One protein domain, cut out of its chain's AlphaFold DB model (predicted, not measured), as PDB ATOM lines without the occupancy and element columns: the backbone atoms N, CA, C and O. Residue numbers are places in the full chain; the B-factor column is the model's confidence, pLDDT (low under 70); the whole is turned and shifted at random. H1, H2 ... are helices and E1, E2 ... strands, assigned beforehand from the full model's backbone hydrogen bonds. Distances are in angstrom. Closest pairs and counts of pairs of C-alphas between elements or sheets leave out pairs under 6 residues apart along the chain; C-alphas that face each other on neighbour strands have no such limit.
ATOM      1  N   LEU A 956      17.465 -25.419  45.883       56.94
ATOM      2  CA  LEU A 956      18.454 -25.445  46.959       56.94
ATOM      3  C   LEU A 956      18.499 -26.818  47.643       56.94
ATOM      4  O   LEU A 956      17.535 -27.234  48.285       56.94
ATOM      5  N   GLN A 957      19.653 -27.491  47.611       51.69
ATOM      6  CA  GLN A 957      19.898 -28.622  48.514       51.69
ATOM      7  C   GLN A 957      20.180 -28.094  49.929       51.69
ATOM      8  O   GLN A 957      21.264 -27.588  50.229       51.69
ATOM      9  N   VAL A 958      19.148 -28.164  50.776       42.91
ATOM     10  CA  VAL A 958      19.042 -27.445  52.054       42.91
ATOM     11  C   VAL A 958      20.156 -27.824  53.036       42.91
ATOM     12  O   VAL A 958      20.139 -28.883  53.654       42.91
ATOM     13  N   THR A 959      21.114 -26.909  53.202       47.72
ATOM     14  CA  THR A 959      22.207 -26.974  54.196       47.72
ATOM     15  C   THR A 959      22.517 -25.593  54.806       47.72
ATOM     16  O   THR A 959      23.630 -25.330  55.250       47.72
ATOM     17  N   GLY A 960      21.548 -24.669  54.795       53.72
ATOM     18  CA  GLY A 960      21.676 -23.309  55.352       53.72
ATOM     19  C   GLY A 960      22.527 -22.326  54.532       53.72
ATOM     20  O   GLY A 960      22.351 -21.120  54.658       53.72
ATOM     21  N   ARG A 961      23.401 -22.812  53.641       62.00
ATOM     22  CA  ARG A 961      24.080 -22.015  52.606       62.00
ATOM     23  C   ARG A 961      23.858 -22.660  51.227       62.00
ATOM     24  O   ARG A 961      24.008 -23.878  51.135       62.00
ATOM     25  N   PRO A 962      23.530 -21.905  50.159       64.50
ATOM     26  CA  PRO A 962      23.337 -22.451  48.809       64.50
ATOM     27  C   PRO A 962      24.605 -23.068  48.182       64.50
ATOM     28  O   PRO A 962      25.260 -22.429  47.366       64.50
ATOM     29  N   GLN A 963      24.965 -24.305  48.548       81.25
ATOM     30  CA  GLN A 963      26.180 -24.989  48.061       81.25
ATOM     31  C   GLN A 963      26.114 -25.385  46.579       81.25
ATOM     32  O   GLN A 963      27.129 -25.337  45.885       81.25
ATOM     33  N   THR A 964      24.924 -25.748  46.095       83.69
ATOM     34  CA  THR A 964      24.662 -26.132  44.702       83.69
ATOM     35  C   THR A 964      23.405 -25.426  44.209       83.69
ATOM     36  O   THR A 964      22.437 -25.286  44.956       83.69
ATOM     37  N   ILE A 965      23.430 -25.001  42.949       85.38
ATOM     38  CA  ILE A 965      22.363 -24.306  42.232       85.38
ATOM     39  C   ILE A 965      22.103 -25.038  40.918       85.38
ATOM     40  O   ILE A 965      23.032 -25.285  40.149       85.38
ATOM     41  N   THR A 966      20.839 -25.327  40.626       84.12
ATOM     42  CA  THR A 966      20.404 -25.867  39.331       84.12
ATOM     43  C   THR A 966      19.711 -24.761  38.542       84.12
ATOM     44  O   THR A 966      18.629 -24.327  38.928       84.12
ATOM     45  N   LEU A 967      20.281 -24.316  37.417       81.56
ATOM     46  CA  LEU A 967      19.533 -23.489  36.466       81.56
ATOM     47  C   LEU A 967      18.541 -24.381  35.712       81.56
ATOM     48  O   LEU A 967      18.951 -25.370  35.089       81.56
ATOM     49  N   ARG A 968      17.248 -24.034  35.732       75.69
ATOM     50  CA  ARG A 968      16.226 -24.749  34.949       75.69
ATOM     51  C   ARG A 968      16.500 -24.667  33.435       75.69
ATOM     52  O   ARG A 968      17.068 -23.686  32.956       75.69
ATOM     53  N   PRO A 969      16.088 -25.691  32.662       73.00
ATOM     54  CA  PRO A 969      16.316 -25.747  31.221       73.00
ATOM     55  C   PRO A 969      15.479 -24.702  30.469       73.00
ATOM     56  O   PRO A 969      14.270 -24.868  30.294       73.00
ATOM     57  N   VAL A 970      16.125 -23.649  29.968       73.31
ATOM     58  CA  VAL A 970      15.512 -22.703  29.024       73.31
ATOM     59  C   VAL A 970      15.621 -23.274  27.606       73.31
ATOM     60  O   VAL A 970      16.727 -23.505  27.131       73.31
ATOM     61  N   ALA A 971      14.472 -23.499  26.954       61.44
ATOM     62  CA  ALA A 971      14.272 -23.844  25.534       61.44
ATOM     63  C   ALA A 971      15.443 -24.567  24.814       61.44
ATOM     64  O   ALA A 971      16.405 -23.942  24.368       61.44
ATOM     65  N   ASP A 972      15.322 -25.888  24.642       75.56
ATOM     66  CA  ASP A 972      16.314 -26.802  24.038       75.56
ATOM     67  C   ASP A 972      17.684 -26.912  24.756       75.56
ATOM     68  O   ASP A 972      18.468 -27.803  24.419       75.56
ATOM     69  N   GLN A 973      17.975 -26.099  25.781       75.81
ATOM     70  CA  GLN A 973      19.156 -26.275  26.638       75.81
ATOM     71  C   GLN A 973      18.865 -27.228  27.817       75.81
ATOM     72  O   GLN A 973      17.761 -27.205  28.363       75.81
ATOM     73  N   PRO A 974      19.825 -28.073  28.244       83.75
ATOM     74  CA  PRO A 974      19.684 -28.880  29.455       83.75
ATOM     75  C   PRO A 974      19.797 -28.018  30.721       83.75
ATOM     76  O   PRO A 974      20.401 -26.943  30.703       83.75
ATOM     77  N   ALA A 975      19.277 -28.528  31.842       85.88
ATOM     78  CA  ALA A 975      19.543 -27.945  33.156       85.88
ATOM     79  C   ALA A 975      21.060 -27.878  33.398       85.88
ATOM     80  O   ALA A 975      21.780 -28.824  33.067       85.88
ATOM     81  N   THR A 976      21.546 -26.764  33.945       88.25
ATOM     82  CA  THR A 976      22.976 -26.570  34.225       88.25
ATOM     83  C   THR A 976      23.188 -26.383  35.717       88.25
ATOM     84  O   THR A 976      22.637 -25.462  36.315       88.25
ATOM     85  N   ASN A 977      24.021 -27.241  36.297       90.19
ATOM     86  CA  ASN A 977      24.374 -27.194  37.709       90.19
ATOM     87  C   ASN A 977      25.569 -26.258  37.929       90.19
ATOM     88  O   ASN A 977      26.476 -26.187  37.098       90.19
ATOM     89  N   TYR A 978      25.588 -25.584  39.071       92.44
ATOM     90  CA  TYR A 978      26.688 -24.769  39.569       92.44
ATOM     91  C   TYR A 978      26.913 -25.094  41.044       92.44
ATOM     92  O   TYR A 978      25.956 -25.283  41.788       92.44
ATOM     93  N   SER A 979      28.164 -25.112  41.486       92.00
ATOM     94  CA  SER A 979      28.556 -25.319  42.884       92.00
ATOM     95  C   SER A 979      29.346 -24.119  43.395       92.00
ATOM     96  O   SER A 979      30.140 -23.558  42.635       92.00
ATOM     97  N   VAL A 980      29.184 -23.742  44.668       92.94
ATOM     98  CA  VAL A 980      30.045 -22.730  45.303       92.94
ATOM     99  C   VAL A 980      31.494 -23.192  45.204       92.94
ATOM    100  O   VAL A 980      31.857 -24.273  45.664       92.94
ATOM    101  N   ARG A 981      32.324 -22.362  44.577       95.56
ATOM    102  CA  ARG A 981      33.770 -22.557  44.473       95.56
ATOM    103  C   ARG A 981      34.501 -21.788  45.568       95.56
ATOM    104  O   ARG A 981      35.488 -22.288  46.097       95.56
ATOM    105  N   ALA A 982      34.045 -20.572  45.857       94.25
ATOM    106  CA  ALA A 982      34.629 -19.700  46.864       94.25
ATOM    107  C   ALA A 982      33.573 -18.763  47.463       94.25
ATOM    108  O   ALA A 982      32.552 -18.465  46.844       94.25
ATOM    109  N   THR A 983      33.872 -18.261  48.653       94.62
ATOM    110  CA  THR A 983      33.115 -17.229  49.366       94.62
ATOM    111  C   THR A 983      34.081 -16.077  49.601       94.62
ATOM    112  O   THR A 983      35.179 -16.302  50.103       94.62
ATOM    113  N   TRP A 984      33.730 -14.880  49.141       96.75
ATOM    114  CA  TRP A 984      34.617 -13.719  49.099       96.75
ATOM    115  C   TRP A 984      34.135 -12.650  50.072       96.75
ATOM    116  O   TRP A 984      32.956 -12.299  50.089       96.75
ATOM    117  N   SER A 985      35.053 -12.114  50.866       95.50
ATOM    118  CA  SER A 985      34.731 -11.190  51.954       95.50
ATOM    119  C   SER A 985      34.855  -9.738  51.512       95.50
ATOM    120  O   SER A 985      35.679  -9.398  50.658       95.50
ATOM    121  N   ARG A 986      34.065  -8.859  52.138       95.12
ATOM    122  CA  ARG A 986      34.208  -7.408  51.990       95.12
ATOM    123  C   ARG A 986      35.622  -6.969  52.398       95.12
ATOM    124  O   ARG A 986      36.032  -7.155  53.541       95.12
ATOM    125  N   SER A 987      36.359  -6.386  51.460       93.06
ATOM    126  CA  SER A 987      37.705  -5.847  51.656       93.06
ATOM    127  C   SER A 987      37.670  -4.515  52.408       93.06
ATOM    128  O   SER A 987      36.741  -3.717  52.233       93.06
ATOM    129  N   ILE A 988      38.731  -4.253  53.178       84.50
ATOM    130  CA  ILE A 988      38.961  -3.011  53.938       84.50
ATOM    131  C   ILE A 988      38.926  -1.735  53.078       84.50
ATOM    132  O   ILE A 988      38.676  -0.656  53.597       84.50
ATOM    133  N   TYR A 989      39.132  -1.845  51.761       88.19
ATOM    134  CA  TYR A 989      39.090  -0.710  50.830       88.19
ATOM    135  C   TYR A 989      37.676  -0.372  50.308       88.19
ATOM    136  O   TYR A 989      37.534   0.472  49.424       88.19
ATOM    137  N   SER A 990      36.629  -1.031  50.814       89.88
ATOM    138  CA  SER A 990      35.236  -0.749  50.438       89.88
ATOM    139  C   SER A 990      34.778   0.653  50.845       89.88
ATOM    140  O   SER A 990      35.101   1.125  51.932       89.88
ATOM    141  N   SER A 991      33.921   1.272  50.032       87.50
ATOM    142  CA  SER A 991      33.226   2.518  50.369       87.50
ATOM    143  C   SER A 991      31.743   2.268  50.704       87.50
ATOM    144  O   SER A 991      31.319   1.128  50.927       87.50
ATOM    145  N   THR A 992      30.956   3.347  50.779       83.81
ATOM    146  CA  THR A 992      29.489   3.317  50.886       83.81
ATOM    147  C   THR A 992      28.780   3.169  49.538       83.81
ATOM    148  O   THR A 992      27.650   2.704  49.528       83.81
ATOM    149  N   THR A 993      29.415   3.565  48.430       83.31
ATOM    150  CA  THR A 993      28.848   3.483  47.067       83.31
ATOM    151  C   THR A 993      29.364   2.276  46.289       83.31
ATOM    152  O   THR A 993      28.675   1.770  45.417       83.31
ATOM    153  N   VAL A 994      30.565   1.787  46.614       91.19
ATOM    154  CA  VAL A 994      31.199   0.641  45.954       91.19
ATOM    155  C   VAL A 994      31.734  -0.316  47.015       91.19
ATOM    156  O   VAL A 994      32.637   0.016  47.789       91.19
ATOM    157  N   ILE A 995      31.185  -1.528  47.050       94.88
ATOM    158  CA  ILE A 995      31.612  -2.599  47.953       94.88
ATOM    159  C   ILE A 995      32.642  -3.458  47.219       94.88
ATOM    160  O   ILE A 995      32.333  -4.065  46.196       94.88
ATOM    161  N   LEU A 996      33.866  -3.520  47.743       96.56
ATOM    162  CA  LEU A 996      34.940  -4.329  47.172       96.56
ATOM    163  C   LEU A 996      34.980  -5.689  47.866       96.56
ATOM    164  O   LEU A 996      35.086  -5.755  49.088       96.56
ATOM    165  N   TYR A 997      34.947  -6.767  47.093       97.50
ATOM    166  CA  TYR A 997      35.065  -8.144  47.563       97.50
ATOM    167  C   TYR A 997      36.381  -8.761  47.083       97.50
ATOM    168  O   TYR A 997      36.751  -8.624  45.912       97.50
ATOM    169  N   ALA A 998      37.064  -9.475  47.977       96.69
ATOM    170  CA  ALA A 998      38.312 -10.183  47.704       96.69
ATOM    171  C   ALA A 998      38.332 -11.562  48.393       96.69
ATOM    172  O   ALA A 998      37.669 -11.768  49.410       96.69
ATOM    173  N   GLU A 999      39.115 -12.499  47.851       95.38
ATOM    174  CA  GLU A 999      39.343 -13.826  48.454       95.38
ATOM    175  C   GLU A 999      40.070 -13.724  49.811       95.38
ATOM    176  O   GLU A 999      39.750 -14.450  50.748       95.38
ATOM    177  N   ASP A1000      40.995 -12.766  49.936       94.19
ATOM    178  CA  ASP A1000      41.587 -12.320  51.201       94.19
ATOM    179  C   ASP A1000      41.287 -10.816  51.368       94.19
ATOM    180  O   ASP A1000      41.819 -10.008  50.599       94.19
ATOM    181  N   PRO A1001      40.435 -10.410  52.333       89.94
ATOM    182  CA  PRO A1001      40.039  -9.015  52.515       89.94
ATOM    183  C   PRO A1001      41.135  -8.134  53.137       89.94
ATOM    184  O   PRO A1001      40.998  -6.908  53.089       89.94
ATOM    185  N   ALA A1002      42.187  -8.734  53.712       87.44
ATOM    186  CA  ALA A1002      43.309  -8.056  54.364       87.44
ATOM    187  C   ALA A1002      44.565  -7.964  53.473       87.44
ATOM    188  O   ALA A1002      45.508  -7.242  53.802       87.44
ATOM    189  N   ASN A1003      44.588  -8.664  52.336       89.38
ATOM    190  CA  ASN A1003      45.636  -8.521  51.332       89.38
ATOM    191  C   ASN A1003      45.558  -7.118  50.682       89.38
ATOM    192  O   ASN A1003      44.520  -6.781  50.113       89.38
ATOM    193  N   PRO A1004      46.631  -6.297  50.703       85.88
ATOM    194  CA  PRO A1004      46.641  -4.980  50.054       85.88
ATOM    195  C   PRO A1004      46.720  -5.057  48.520       85.88
ATOM    196  O   PRO A1004      46.475  -4.069  47.830       85.88
ATOM    197  N   THR A1005      47.080  -6.220  47.972       92.75
ATOM    198  CA  THR A1005      47.190  -6.483  46.532       92.75
ATOM    199  C   THR A1005      46.579  -7.851  46.185       92.75
ATOM    200  O   THR A1005      47.314  -8.792  45.853       92.75
ATOM    201  N   PRO A1006      45.245  -8.025  46.290       94.00
ATOM    202  CA  PRO A1006      44.574  -9.249  45.855       94.00
ATOM    203  C   PRO A1006      44.741  -9.449  44.335       94.00
ATOM    204  O   PRO A1006      44.807  -8.470  43.589       94.00
ATOM    205  N   PRO A1007      44.820 -10.696  43.838       95.25
ATOM    206  CA  PRO A1007      45.057 -10.957  42.414       95.25
ATOM    207  C   PRO A1007      43.857 -10.597  41.522       95.25
ATOM    208  O   PRO A1007      44.032 -10.389  40.326       95.25
ATOM    209  N   LEU A1008      42.656 -10.534  42.097       96.06
ATOM    210  CA  LEU A1008      41.391 -10.256  41.426       96.06
ATOM    211  C   LEU A1008      40.422  -9.646  42.456       96.06
ATOM    212  O   LEU A1008      40.484 -10.007  43.633       96.06
ATOM    213  N   ILE A1009      39.561  -8.720  42.032       96.94
ATOM    214  CA  ILE A1009      38.590  -8.011  42.885       96.94
ATOM    215  C   ILE A1009      37.237  -7.959  42.177       96.94
ATOM    216  O   ILE A1009      37.187  -7.677  40.981       96.94
ATOM    217  N   TYR A1010      36.150  -8.143  42.925       97.94
ATOM    218  CA  TYR A1010      34.803  -7.796  42.468       97.94
ATOM    219  C   TYR A1010      34.341  -6.514  43.169       97.94
ATOM    220  O   TYR A1010      34.293  -6.470  44.395       97.94
ATOM    221  N   ALA A1011      34.008  -5.472  42.411       96.88
ATOM    222  CA  ALA A1011      33.451  -4.226  42.925       96.88
ATOM    223  C   ALA A1011      31.951  -4.177  42.613       96.88
ATOM    224  O   ALA A1011      31.569  -4.013  41.457       96.88
ATOM    225  N   TYR A1012      31.116  -4.347  43.633       96.44
ATOM    226  CA  TYR A1012      29.670  -4.158  43.535       96.44
ATOM    227  C   TYR A1012      29.343  -2.670  43.674       96.44
ATOM    228  O   TYR A1012      29.668  -2.076  44.706       96.44
ATOM    229  N   ASP A1013      28.706  -2.087  42.663       94.12
ATOM    230  CA  ASP A1013      28.124  -0.751  42.758       94.12
ATOM    231  C   ASP A1013      26.767  -0.821  43.471       94.12
ATOM    232  O   ASP A1013      25.920  -1.662  43.157       94.12
ATOM    233  N   VAL A1014      26.587   0.032  44.480       86.44
ATOM    234  CA  VAL A1014      25.416   0.012  45.361       86.44
ATOM    235  C   VAL A1014      24.192   0.644  44.709       86.44
ATOM    236  O   VAL A1014      23.085   0.189  45.000       86.44
ATOM    237  N   ASP A1015      24.383   1.625  43.826       82.75
ATOM    238  CA  ASP A1015      23.299   2.395  43.219       82.75
ATOM    239  C   ASP A1015      22.817   1.752  41.901       82.75
ATOM    240  O   ASP A1015      21.609   1.683  41.665       82.75
ATOM    241  N   ASP A1016      23.731   1.218  41.078       84.44
ATOM    242  CA  ASP A1016      23.410   0.641  39.755       84.44
ATOM    243  C   ASP A1016      23.154  -0.894  39.741       84.44
ATOM    244  O   ASP A1016      22.783  -1.445  38.703       84.44
ATOM    245  N   ASP A1017      23.320  -1.605  40.870       89.38
ATOM    246  CA  ASP A1017      23.181  -3.079  40.996       89.38
ATOM    247  C   ASP A1017      24.001  -3.860  39.943       89.38
ATOM    248  O   ASP A1017      23.508  -4.739  39.234       89.38
ATOM    249  N   VAL A1018      25.291  -3.538  39.828       94.25
ATOM    250  CA  VAL A1018      26.241  -4.225  38.934       94.25
ATOM    251  C   VAL A1018      27.521  -4.601  39.667       94.25
ATOM    252  O   VAL A1018      27.916  -3.947  40.629       94.25
ATOM    253  N   VAL A1019      28.210  -5.645  39.196       97.12
ATOM    254  CA  VAL A1019      29.530  -6.024  39.718       97.12
ATOM    255  C   VAL A1019      30.589  -5.896  38.623       97.12
ATOM    256  O   VAL A1019      30.568  -6.626  37.637       97.12
ATOM    257  N   GLY A1020      31.551  -4.994  38.790       97.50
ATOM    258  CA  GLY A1020      32.762  -4.969  37.967       97.50
ATOM    259  C   GLY A1020      33.797  -5.971  38.483       97.50
ATOM    260  O   GLY A1020      34.037  -6.052  39.684       97.50
ATOM    261  N   GLU A1021      34.435  -6.727  37.596       97.50
ATOM    262  CA  GLU A1021      35.583  -7.585  37.915       97.50
ATOM    263  C   GLU A1021      36.875  -6.886  37.490       97.50
ATOM    264  O   GLU A1021      36.961  -6.372  36.374       97.50
ATOM    265  N   TYR A1022      37.886  -6.872  38.359       97.25
ATOM    266  CA  TYR A1022      39.113  -6.103  38.169       97.25
ATOM    267  C   TYR A1022      40.372  -6.929  38.444       97.25
ATOM    268  O   TYR A1022      40.500  -7.550  39.501       97.25
ATOM    269  N   ALA A1023      41.343  -6.840  37.536       96.69
ATOM    270  CA  ALA A1023      42.667  -7.455  37.654       96.69
ATOM    271  C   ALA A1023      43.767  -6.374  37.714       96.69
ATOM    272  O   ALA A1023      43.573  -5.272  37.198       96.69
ATOM    273  N   PRO A1024      44.935  -6.634  38.328       95.94
ATOM    274  CA  PRO A1024      46.012  -5.650  38.395       95.94
ATOM    275  C   PRO A1024      46.606  -5.338  37.008       95.94
ATOM    276  O   PRO A1024      46.808  -6.228  36.180       95.94
ATOM    277  N   GLU A1025      46.989  -4.072  36.796       92.31
ATOM    278  CA  GLU A1025      47.535  -3.503  35.538       92.31
ATOM    279  C   GLU A1025      48.734  -4.275  34.926       92.31
ATOM    280  O   GLU A1025      49.074  -4.125  33.751       92.31
ATOM    281  N   GLY A1026      49.389  -5.135  35.711       88.50
ATOM    282  CA  GLY A1026      50.471  -6.000  35.238       88.50
ATOM    283  C   GLY A1026      50.038  -7.072  34.229       88.50
ATOM    284  O   GLY A1026      50.857  -7.463  33.395       88.50
ATOM    285  N   GLU A1027      48.783  -7.536  34.278       75.56
ATOM    286  CA  GLU A1027      48.270  -8.572  33.364       75.56
ATOM    287  C   GLU A1027      47.530  -7.981  32.153       75.56
ATOM    288  O   GLU A1027      47.634  -8.513  31.045       75.56
ATOM    289  N   ILE A1028      46.834  -6.853  32.338       81.88
ATOM    290  CA  ILE A1028      46.058  -6.139  31.310       81.88
ATOM    291  C   ILE A1028      46.389  -4.646  31.418       81.88
ATOM    292  O   ILE A1028      46.270  -4.073  32.491       81.88
ATOM    293  N   GLN A1029      46.813  -4.014  30.318       83.44
ATOM    294  CA  GLN A1029      47.374  -2.649  30.346       83.44
ATOM    295  C   GLN A1029      46.351  -1.529  30.091       83.44
ATOM    296  O   GLN A1029      46.573  -0.398  30.515       83.44
ATOM    297  N   GLU A1030      45.255  -1.821  29.386       92.00
ATOM    298  CA  GLU A1030      44.191  -0.866  29.042       92.00
ATOM    299  C   GLU A1030      42.843  -1.612  28.998       92.00
ATOM    300  O   GLU A1030      42.783  -2.742  28.500       92.00
ATOM    301  N   VAL A1031      41.764  -0.989  29.490       94.06
ATOM    302  CA  VAL A1031      40.383  -1.490  29.328       94.06
ATOM    303  C   VAL A1031      40.008  -1.458  27.840       94.06
ATOM    304  O   VAL A1031      40.419  -0.554  27.108       94.06
ATOM    305  N   SER A1032      39.225  -2.428  27.354       94.44
ATOM    306  CA  SER A1032      38.756  -2.384  25.962       94.44
ATOM    307  C   SER A1032      37.771  -1.215  25.760       94.44
ATOM    308  O   SER A1032      36.975  -0.944  26.658       94.44
ATOM    309  N   PRO A1033      37.739  -0.532  24.597       94.62
ATOM    310  CA  PRO A1033      36.816   0.591  24.389       94.62
ATOM    311  C   PRO A1033      35.328   0.225  24.513       94.62
ATOM    312  O   PRO A1033      34.506   1.083  24.812       94.62
ATOM    313  N   GLU A1034      34.982  -1.045  24.283       94.06
ATOM    314  CA  GLU A1034      33.623  -1.572  24.451       94.06
ATOM    315  C   GLU A1034      33.293  -1.768  25.940       94.06
ATOM    316  O   GLU A1034      32.227  -1.358  26.390       94.06
ATOM    317  N   LEU A1035      34.235  -2.313  26.719       94.19
ATOM    318  CA  LEU A1035      34.092  -2.502  28.162       94.19
ATOM    319  C   LEU A1035      34.145  -1.171  28.930       94.19
ATOM    320  O   LEU A1035      33.397  -0.997  29.883       94.19
ATOM    321  N   GLN A1036      34.954  -0.205  28.483       94.88
ATOM    322  CA  GLN A1036      34.972   1.153  29.035       94.88
ATOM    323  C   GLN A1036      33.628   1.858  28.804       94.88
ATOM    324  O   GLN A1036      33.070   2.417  29.742       94.88
ATOM    325  N   ALA A1037      33.081   1.804  27.585       93.00
ATOM    326  CA  ALA A1037      31.779   2.401  27.290       93.00
ATOM    327  C   ALA A1037      30.631   1.722  28.061       93.00
ATOM    328  O   ALA A1037      29.650   2.381  28.399       93.00
ATOM    329  N   ALA A1038      30.751   0.425  28.357       91.12
ATOM    330  CA  ALA A1038      29.825  -0.276  29.241       91.12
ATOM    331  C   ALA A1038      29.997   0.142  30.716       91.12
ATOM    332  O   ALA A1038      28.999   0.308  31.407       91.12
ATOM    333  N   ALA A1039      31.226   0.373  31.185       92.94
ATOM    334  CA  ALA A1039      31.503   0.845  32.544       92.94
ATOM    335  C   ALA A1039      30.915   2.246  32.781       92.94
ATOM    336  O   ALA A1039      30.109   2.438  33.684       92.94
ATOM    337  N   GLU A1040      31.205   3.183  31.869       91.69
ATOM    338  CA  GLU A1040      30.657   4.549  31.861       91.69
ATOM    339  C   GLU A1040      29.115   4.592  31.787       91.69
ATOM    340  O   GLU A1040      28.517   5.607  32.142       91.69
ATOM    341  N   ALA A1041      28.467   3.510  31.337       87.88
ATOM    342  CA  ALA A1041      27.013   3.380  31.240       87.88
ATOM    343  C   ALA A1041      26.344   2.681  32.445       87.88
ATOM    344  O   ALA A1041      25.119   2.621  32.473       87.88
ATOM    345  N   ASN A1042      27.115   2.149  33.401       87.75
ATOM    346  CA  ASN A1042      26.624   1.457  34.606       87.75
ATOM    347  C   ASN A1042      27.406   1.914  35.861       87.75
ATOM    348  O   ASN A1042      27.821   1.075  36.657       87.75
ATOM    349  N   GLY A1043      27.753   3.205  35.955       87.62
ATOM    350  CA  GLY A1043      28.434   3.824  37.111       87.62
ATOM    351  C   GLY A1043      29.910   3.443  37.333       87.62
ATOM    352  O   GLY A1043      30.697   4.248  37.840       87.62
ATOM    353  N   LEU A1044      30.312   2.243  36.910       93.75
ATOM    354  CA  LEU A1044      31.604   1.629  37.194       93.75
ATOM    355  C   LEU A1044      32.783   2.445  36.649       93.75
ATOM    356  O   LEU A1044      32.911   2.728  35.456       93.75
ATOM    357  N   ASN A1045      33.732   2.738  37.535       94.31
ATOM    358  CA  ASN A1045      35.013   3.325  37.160       94.31
ATOM    359  C   ASN A1045      35.898   2.259  36.470       94.31
ATOM    360  O   ASN A1045      36.180   1.236  37.101       94.31
ATOM    361  N   PRO A1046      36.387   2.468  35.230       95.25
ATOM    362  CA  PRO A1046      37.269   1.518  34.541       95.25
ATOM    363  C   PRO A1046      38.636   1.308  35.225       95.25
ATOM    364  O   PRO A1046      39.276   0.283  34.987       95.25
ATOM    365  N   ASP A1047      39.068   2.256  36.068       94.12
ATOM    366  CA  ASP A1047      40.386   2.304  36.713       94.12
ATOM    367  C   ASP A1047      40.281   2.483  38.238       94.12
ATOM    368  O   ASP A1047      40.228   3.605  38.753       94.12
ATOM    369  N   LEU A1048      40.315   1.383  38.992       94.31
ATOM    370  CA  LEU A1048      40.427   1.438  40.454       94.31
ATOM    371  C   LEU A1048      41.899   1.566  40.874       94.31
ATOM    372  O   LEU A1048      42.792   0.980  40.264       94.31
ATOM    373  N   VAL A1049      42.178   2.324  41.937       93.25
ATOM    374  CA  VAL A1049      43.529   2.448  42.514       93.25
ATOM    375  C   VAL A1049      43.441   2.224  44.015       93.25
ATOM    376  O   VAL A1049      42.858   3.042  44.726       93.25
ATOM    377  N   LEU A1050      44.024   1.126  44.495       91.31
ATOM    378  CA  LEU A1050      44.004   0.754  45.910       91.31
ATOM    379  C   LEU A1050      45.316   1.126  46.604       91.31
ATOM    380  O   LEU A1050      46.393   1.097  45.999       91.31
ATOM    381  N   ASP A1051      45.186   1.555  47.861       83.12
ATOM    382  CA  ASP A1051      46.248   2.089  48.734       83.12
ATOM    383  C   ASP A1051      47.114   3.212  48.109       83.12
ATOM    384  O   ASP A1051      48.207   3.527  48.572       83.12
ATOM    385  N   GLY A1052      46.658   3.815  47.002       82.81
ATOM    386  CA  GLY A1052      47.461   4.732  46.184       82.81
ATOM    387  C   GLY A1052      48.665   4.082  45.481       82.81
ATOM    388  O   GLY A1052      49.499   4.806  44.933       82.81
ATOM    389  N   LEU A1053      48.776   2.747  45.498       82.12
ATOM    390  CA  LEU A1053      49.958   1.995  45.063       82.12
ATOM    391  C   LEU A1053      49.694   1.033  43.899       82.12
ATOM    392  O   LEU A1053      50.559   0.909  43.031       82.12
ATOM    393  N   GLN A1054      48.535   0.366  43.856       93.31
ATOM    394  CA  GLN A1054      48.220  -0.631  42.827       93.31
ATOM    395  C   GLN A1054      46.992  -0.216  42.011       93.31
ATOM    396  O   GLN A1054      45.902  -0.040  42.554       93.31
ATOM    397  N   ARG A1055      47.171  -0.090  40.688       95.31
ATOM    398  CA  ARG A1055      46.082   0.115  39.722       95.31
ATOM    399  C   ARG A1055      45.459  -1.225  39.327       95.31
ATOM    400  O   ARG A1055      46.169  -2.203  39.072       95.31
ATOM    401  N   TYR A1056      44.138  -1.227  39.275       96.81
ATOM    402  CA  TYR A1056      43.253  -2.332  38.952       96.81
ATOM    403  C   TYR A1056      42.391  -1.926  37.757       96.81
ATOM    404  O   TYR A1056      41.744  -0.881  37.767       96.81
ATOM    405  N   ILE A1057      42.422  -2.758  36.724       97.50
ATOM    406  CA  ILE A1057      41.829  -2.533  35.411       97.50
ATOM    407  C   ILE A1057      40.574  -3.396  35.309       97.50
ATOM    408  O   ILE A1057      40.633  -4.589  35.607       97.50
ATOM    409  N   LEU A1058      39.451  -2.808  34.897       97.31
ATOM    410  CA  LEU A1058      38.198  -3.537  34.684       97.31
ATOM    411  C   LEU A1058      38.356  -4.580  33.558       97.31
ATOM    412  O   LEU A1058      38.800  -4.245  32.456       97.31
ATOM    413  N   VAL A1059      37.973  -5.834  33.823       96.94
ATOM    414  CA  VAL A1059      38.104  -6.977  32.891       96.94
ATOM    415  C   VAL A1059      36.765  -7.564  32.444       96.94
ATOM    416  O   VAL A1059      36.671  -8.067  31.324       96.94
ATOM    417  N   ALA A1060      35.726  -7.458  33.276       96.50
ATOM    418  CA  ALA A1060      34.357  -7.855  32.955       96.50
ATOM    419  C   ALA A1060      33.346  -7.031  33.766       96.50
ATOM    420  O   ALA A1060      33.667  -6.523  34.839       96.50
ATOM    421  N   ILE A1061      32.114  -6.922  33.261       96.69
ATOM    422  CA  ILE A1061      30.962  -6.392  34.000       96.69
ATOM    423  C   ILE A1061      29.946  -7.521  34.119       96.69
ATOM    424  O   ILE A1061      29.579  -8.145  33.124       96.69
ATOM    425  N   TRP A1062      29.508  -7.768  35.343       96.44
ATOM    426  CA  TRP A1062      28.570  -8.805  35.723       96.44
ATOM    427  C   TRP A1062      27.222  -8.152  36.019       96.44
ATOM    428  O   TRP A1062      27.073  -7.425  37.003       96.44
ATOM    429  N   VAL A1063      26.239  -8.409  35.157       92.44
ATOM    430  CA  VAL A1063      24.879  -7.869  35.289       92.44
ATOM    431  C   VAL A1063      23.963  -8.893  35.970       92.44
ATOM    432  O   VAL A1063      24.120 -10.095  35.721       92.44
ATOM    433  N   PRO A1064      22.998  -8.477  36.812       90.25
ATOM    434  CA  PRO A1064      22.137  -9.427  37.499       90.25
ATOM    435  C   PRO A1064      21.184 -10.134  36.528       90.25
ATOM    436  O   PRO A1064      20.328  -9.512  35.889       90.25
ATOM    437  N   THR A1065      21.354 -11.450  36.416       87.94
ATOM    438  CA  THR A1065      20.718 -12.345  35.439       87.94
ATOM    439  C   THR A1065      19.499 -13.094  35.988       87.94
ATOM    440  O   THR A1065      18.785 -13.717  35.207       87.94
ATOM    441  N   GLY A1066      19.268 -13.054  37.303       84.44
ATOM    442  CA  GLY A1066      18.153 -13.710  37.988       84.44
ATOM    443  C   GLY A1066      18.303 -13.632  39.510       84.44
ATOM    444  O   GLY A1066      19.258 -13.040  40.010       84.44
ATOM    445  N   SER A1067      17.380 -14.244  40.246       85.00
ATOM    446  CA  SER A1067      17.410 -14.361  41.712       85.00
ATOM    447  C   SER A1067      16.934 -15.747  42.155       85.00
ATOM    448  O   SER A1067      16.382 -16.488  41.340       85.00
ATOM    449  N   THR A1068      17.107 -16.097  43.431       82.50
ATOM    450  CA  THR A1068      16.376 -17.212  44.057       82.50
ATOM    451  C   THR A1068      14.866 -16.936  44.091       82.50
ATOM    452  O   THR A1068      14.423 -15.787  44.030       82.50
ATOM    453  N   ALA A1069      14.062 -17.999  44.211       69.62
ATOM    454  CA  ALA A1069      12.596 -17.912  44.250       69.62
ATOM    455  C   ALA A1069      12.048 -17.197  45.504       69.62
ATOM    456  O   ALA A1069      10.958 -16.635  45.463       69.62
ATOM    457  N   ASP A1070      12.817 -17.193  46.596       72.94
ATOM    458  CA  ASP A1070      12.558 -16.428  47.824       72.94
ATOM    459  C   ASP A1070      13.060 -14.970  47.754       72.94
ATOM    460  O   ASP A1070      12.821 -14.194  48.674       72.94
ATOM    461  N   GLY A1071      13.754 -14.595  46.670       74.81
ATOM    462  CA  GLY A1071      14.289 -13.253  46.439       74.81
ATOM    463  C   GLY A1071      15.629 -12.936  47.088       74.81
ATOM    464  O   GLY A1071      16.260 -11.953  46.709       74.81
ATOM    465  N   TRP A1072      16.090 -13.749  48.038       81.50
ATOM    466  CA  TRP A1072      17.202 -13.350  48.897       81.50
ATOM    467  C   TRP A1072      18.562 -13.320  48.206       81.50
ATOM    468  O   TRP A1072      19.389 -12.507  48.598       81.50
ATOM    469  N   VAL A1073      18.827 -14.161  47.202       88.00
ATOM    470  CA  VAL A1073      20.117 -14.162  46.495       88.00
ATOM    471  C   VAL A1073      19.929 -13.681  45.063       88.00
ATOM    472  O   VAL A1073      19.312 -14.369  44.248       88.00
ATOM    473  N   THR A1074      20.512 -12.531  44.734       90.44
ATOM    474  CA  THR A1074      20.624 -12.041  43.354       90.44
ATOM    475  C   THR A1074      21.849 -12.662  42.689       90.44
ATOM    476  O   THR A1074      22.938 -12.660  43.269       90.44
ATOM    477  N   PHE A1075      21.693 -13.175  41.467       92.06
ATOM    478  CA  PHE A1075      22.776 -13.771  40.679       92.06
ATOM    479  C   PHE A1075      23.212 -12.866  39.539       92.06
ATOM    480  O   PHE A1075      22.376 -12.381  38.781       92.06
ATOM    481  N   TYR A1076      24.522 -12.717  39.357       93.94
ATOM    482  CA  TYR A1076      25.150 -11.882  38.339       93.94
ATOM    483  C   TYR A1076      25.947 -12.749  37.360       93.94
ATOM    484  O   TYR A1076      26.587 -13.729  37.754       93.94
ATOM    485  N   SER A1077      25.921 -12.369  36.082       93.19
ATOM    486  CA  SER A1077      26.637 -13.036  34.990       93.19
ATOM    487  C   SER A1077      27.326 -12.012  34.086       93.19
ATOM    488  O   SER A1077      26.723 -11.003  33.723       93.19
ATOM    489  N   ALA A1078      28.561 -12.300  33.670       93.75
ATOM    490  CA  ALA A1078      29.231 -11.590  32.577       93.75
ATOM    491  C   ALA A1078      28.722 -12.017  31.180       93.75
ATOM    492  O   ALA A1078      29.021 -11.360  30.184       93.75
ATOM    493  N   ASP A1079      27.939 -13.102  31.094       89.38
ATOM    494  CA  ASP A1079      27.215 -13.527  29.889       89.38
ATOM    495  C   ASP A1079      25.707 -13.681  30.187       89.38
ATOM    496  O   ASP A1079      25.294 -14.705  30.754       89.38
ATOM    497  N   PRO A1080      24.861 -12.701  29.818       70.00
ATOM    498  CA  PRO A1080      23.414 -12.790  29.997       70.00
ATOM    499  C   PRO A1080      22.723 -13.763  29.021       70.00
ATOM    500  O   PRO A1080      21.536 -14.024  29.191       70.00
ATOM    501  N   GLU A1081      23.419 -14.367  28.040       77.75
ATOM    502  CA  GLU A1081      22.874 -15.513  27.283       77.75
ATOM    503  C   GLU A1081      22.910 -16.835  28.085       77.75
ATOM    504  O   GLU A1081      22.520 -17.891  27.574       77.75
ATOM    505  N   GLY A1082      23.366 -16.797  29.345       66.25
ATOM    506  CA  GLY A1082      23.269 -17.909  30.292       66.25
ATOM    507  C   GLY A1082      24.283 -19.035  30.071       66.25
ATOM    508  O   GLY A1082      24.090 -20.131  30.602       66.25
ATOM    509  N   ARG A1083      25.358 -18.809  29.296       75.25
ATOM    510  CA  ARG A1083      26.392 -19.828  29.017       75.25
ATOM    511  C   ARG A1083      27.669 -19.677  29.840       75.25
ATOM    512  O   ARG A1083      28.627 -20.401  29.570       75.25
ATOM    513  N   THR A1084      27.686 -18.766  30.810       85.62
ATOM    514  CA  THR A1084      28.836 -18.535  31.688       85.62
ATOM    515  C   THR A1084      29.301 -19.811  32.406       85.62
ATOM    516  O   THR A1084      28.517 -20.705  32.714       85.62
ATOM    517  N   GLU A1085      30.599 -19.897  32.696       93.44
ATOM    518  CA  GLU A1085      31.173 -20.970  33.522       93.44
ATOM    519  C   GLU A1085      31.220 -20.596  35.016       93.44
ATOM    520  O   GLU A1085      31.461 -21.458  35.859       93.44
ATOM    521  N   THR A1086      30.955 -19.331  35.349       94.88
ATOM    522  CA  THR A1086      30.972 -18.768  36.709       94.88
ATOM    523  C   THR A1086      29.709 -17.933  36.926       94.88
ATOM    524  O   THR A1086      29.273 -17.246  36.008       94.88
ATOM    525  N   LEU A1087      29.134 -17.943  38.126       95.00
ATOM    526  CA  LEU A1087      28.100 -16.987  38.547       95.00
ATOM    527  C   LEU A1087      28.531 -16.336  39.859       95.00
ATOM    528  O   LEU A1087      29.160 -16.985  40.695       95.00
ATOM    529  N   LEU A1088      28.166 -15.075  40.061       96.25
ATOM    530  CA  LEU A1088      28.292 -14.412  41.361       96.25
ATOM    531  C   LEU A1088      26.910 -14.388  42.015       96.25
ATOM    532  O   LEU A1088      25.930 -14.129  41.327       96.25
ATOM    533  N   GLY A1089      26.811 -14.658  43.314       94.88
ATOM    534  CA  GLY A1089      25.572 -14.566  44.087       94.88
ATOM    535  C   GLY A1089      25.748 -13.640  45.283       94.88
ATOM    536  O   GLY A1089      26.714 -13.784  46.034       94.88
ATOM    537  N   ARG A1090      24.823 -12.698  45.469       94.19
ATOM    538  CA  ARG A1090      24.826 -11.741  46.580       94.19
ATOM    539  C   ARG A1090      23.523 -11.856  47.361       94.19
ATOM    540  O   ARG A1090      22.455 -11.649  46.795       94.19
ATOM    541  N   ASP A1091      23.637 -12.167  48.647       92.19
ATOM    542  CA  ASP A1091      22.542 -12.089  49.617       92.19
ATOM    543  C   ASP A1091      22.715 -10.786  50.413       92.19
ATOM    544  O   ASP A1091      23.768 -10.619  51.029       92.19
ATOM    545  N   PRO A1092      21.756  -9.840  50.422       83.69
ATOM    546  CA  PRO A1092      21.924  -8.568  51.122       83.69
ATOM    547  C   PRO A1092      21.974  -8.733  52.652       83.69
ATOM    548  O   PRO A1092      22.385  -7.805  53.346       83.69
ATOM    549  N   ARG A1093      21.606  -9.909  53.183       85.56
ATOM    550  CA  ARG A1093      21.715 -10.285  54.602       85.56
ATOM    551  C   ARG A1093      23.086 -10.880  54.954       85.56
ATOM    552  O   ARG A1093      23.326 -11.202  56.117       85.56
ATOM    553  N   GLN A1094      23.971 -11.099  53.978       87.88
ATOM    554  CA  GLN A1094      25.326 -11.617  54.187       87.88
ATOM    555  C   GLN A1094      26.369 -10.585  53.712       87.88
ATOM    556  O   GLN A1094      26.230 -10.010  52.634       87.88
ATOM    557  N   PRO A1095      27.476 -10.371  54.446       88.81
ATOM    558  CA  PRO A1095      28.569  -9.494  54.008       88.81
ATOM    559  C   PRO A1095      29.504 -10.158  52.973       88.81
ATOM    560  O   PRO A1095      30.580  -9.631  52.684       88.81
ATOM    561  N   GLU A1096      29.121 -11.320  52.441       95.00
ATOM    562  CA  GLU A1096      29.931 -12.200  51.596       95.00
ATOM    563  C   GLU A1096      29.376 -12.256  50.163       95.00
ATOM    564  O   GLU A1096      28.164 -12.296  49.956       95.00
ATOM    565  N   LEU A1097      30.266 -12.318  49.170       96.25
ATOM    566  CA  LEU A1097      29.930 -12.604  47.775       96.25
ATOM    567  C   LEU A1097      30.199 -14.088  47.486       96.25
ATOM    568  O   LEU A1097      31.303 -14.589  47.706       96.25
ATOM    569  N   LEU A1098      29.197 -14.804  46.986       95.50
ATOM    570  CA  LEU A1098      29.287 -16.230  46.681       95.50
ATOM    571  C   LEU A1098      29.733 -16.419  45.227       95.50
ATOM    572  O   LEU A1098      29.045 -15.997  44.302       95.50
ATOM    573  N   VAL A1099      30.881 -17.063  45.011       96.31
ATOM    574  CA  VAL A1099      31.430 -17.327  43.675       96.31
ATOM    575  C   VAL A1099      31.147 -18.779  43.304       96.31
ATOM    576  O   VAL A1099      31.777 -19.711  43.810       96.31
ATOM    577  N   TYR A1100      30.195 -18.970  42.402       94.94
ATOM    578  CA  TYR A1100      29.782 -20.261  41.868       94.94
ATOM    579  C   TYR A1100      30.573 -20.615  40.616       94.94
ATOM    580  O   TYR A1100      30.805 -19.758  39.769       94.94
ATOM    581  N   GLN A1101      30.905 -21.892  40.440       95.69
ATOM    582  CA  GLN A1101      31.414 -22.426  39.180       95.69
ATOM    583  C   GLN A1101      30.506 -23.544  38.663       95.69
ATOM    584  O   GLN A1101      30.004 -24.358  39.440       95.69
ATOM    585  N   ARG A1102      30.317 -23.593  37.343       93.62
ATOM    586  CA  ARG A1102      29.563 -24.629  36.636       93.62
ATOM    587  C   ARG A1102      30.094 -26.029  36.960       93.62
ATOM    588  O   ARG A1102      31.291 -26.295  36.849       93.62
ATOM    589  N   SER A1103      29.194 -26.936  37.319       89.94
ATOM    590  CA  SER A1103      29.482 -28.360  37.493       89.94
ATOM    591  C   SER A1103      29.251 -29.086  36.159       89.94
ATOM    592  O   SER A1103      28.153 -29.010  35.603       89.94
TER     593      SER A1103
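Overview. This is residues 956 to 1103 of the 1104 residues of an uncharacterized protein of Chloroflexia bacterium (UniProt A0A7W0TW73). Eight antiparallel strands make a closed barrel, round which run E2, E3, E4, E5, E7, E8, E9, E10 and back to E2. The short strand E1 is paired onto E2, E6 is paired onto E7, and the one named helix, H1, packs on the outside over E7. The long strands E2 and E7 both bend, and each pairs with different neighbours over its different parts. The printed part has 148 residues with ten named strands and one named helix, in the order E1 to E5, H1, E6 to E10, and is mostly strand. It is compact, with a radius of gyration of the C-alphas of 15.5 A, and spans 45 by 32 by 27 A.

Arrangement. Start at E1, residues 964 to 967, and E2, residues 976 to 986, a hairpin with N 965 and O 978 2.8 A apart, within hydrogen-bond range. E2 bends by 53 degrees at residue 981 and forms a hairpin with E3, residues 994 to 998, where N 985 and O 998 are 3.0 A apart. E4, residues 1009 to 1013, is antiparallel to E3 at 157 degrees, with N 995 to O 1012 at 2.8 A. E5, residues 1018 to 1024, follows in a hairpin with E4, with N 1011 to O 1020 at 2.8 A; these strands E1 to E5 form a meander, each the antiparallel neighbour of the one before. H1, residues 1033 to 1039, has every O i to N i+4 pair within hydrogen-bond range. E6, residues 1047 to 1050, and E7, residues 1054 to 1067, form a hairpin with N 1048 to O 1056 at 2.9 A, and begin a second meander, E6 to E10. E7 bends by 57 degrees at residue 1059; E5 lies on one side of it, with N 1021 to O 1060 at 2.9 A, and E6 and E8, residues 1074 to 1077, on the other side. H1 is on the barrel, outside it, at a height of 8.8 A over the sheet; it lies over E7, and its closest C-alphas to E7 are those of Leu 1035 and Ala 1060, 7.2 A apart. On the local plane it stands at 57 degrees to E7, only just slantwise to the strands. Across E7 and E8, N 1065 and O 1075 are 2.7 A apart. E9, residues 1086 to 1090, is antiparallel to E8, with N 1076 to O 1088 at 2.8 A. E10, residues 1096 to 1103, pairs with E9 through N 1089 and O 1098 at 2.8 A, and closes the ring on E2 through N 1099 and O 982 at 2.8 A.

Along the chain. Find C-alpha 964, where E1 begins, at (24.662, -26.132, 44.702). E2 runs 28.4 A from first to last C-alpha and E5 19.8 A. Look next at C-alpha 1054 at (48.220, -0.631, 42.827); from there E7, the longest strand by residues, runs 33.7 A. E10 runs 21.5 A and ends at C-alpha 1103, at (29.482, -28.360, 37.493).

Size, cuts and confidence. The two C-alphas farthest apart are those of Asp 972 and Gly 1052, 49.5 A. The printed part has no cut and no long link; the links E4 to E5, E6 to E7 and E9 to E10 are tight. The mean pLDDT of the printed part is 88.0, and you will find values under 70 at residues 956 to 962, 971, 1069 and 1082.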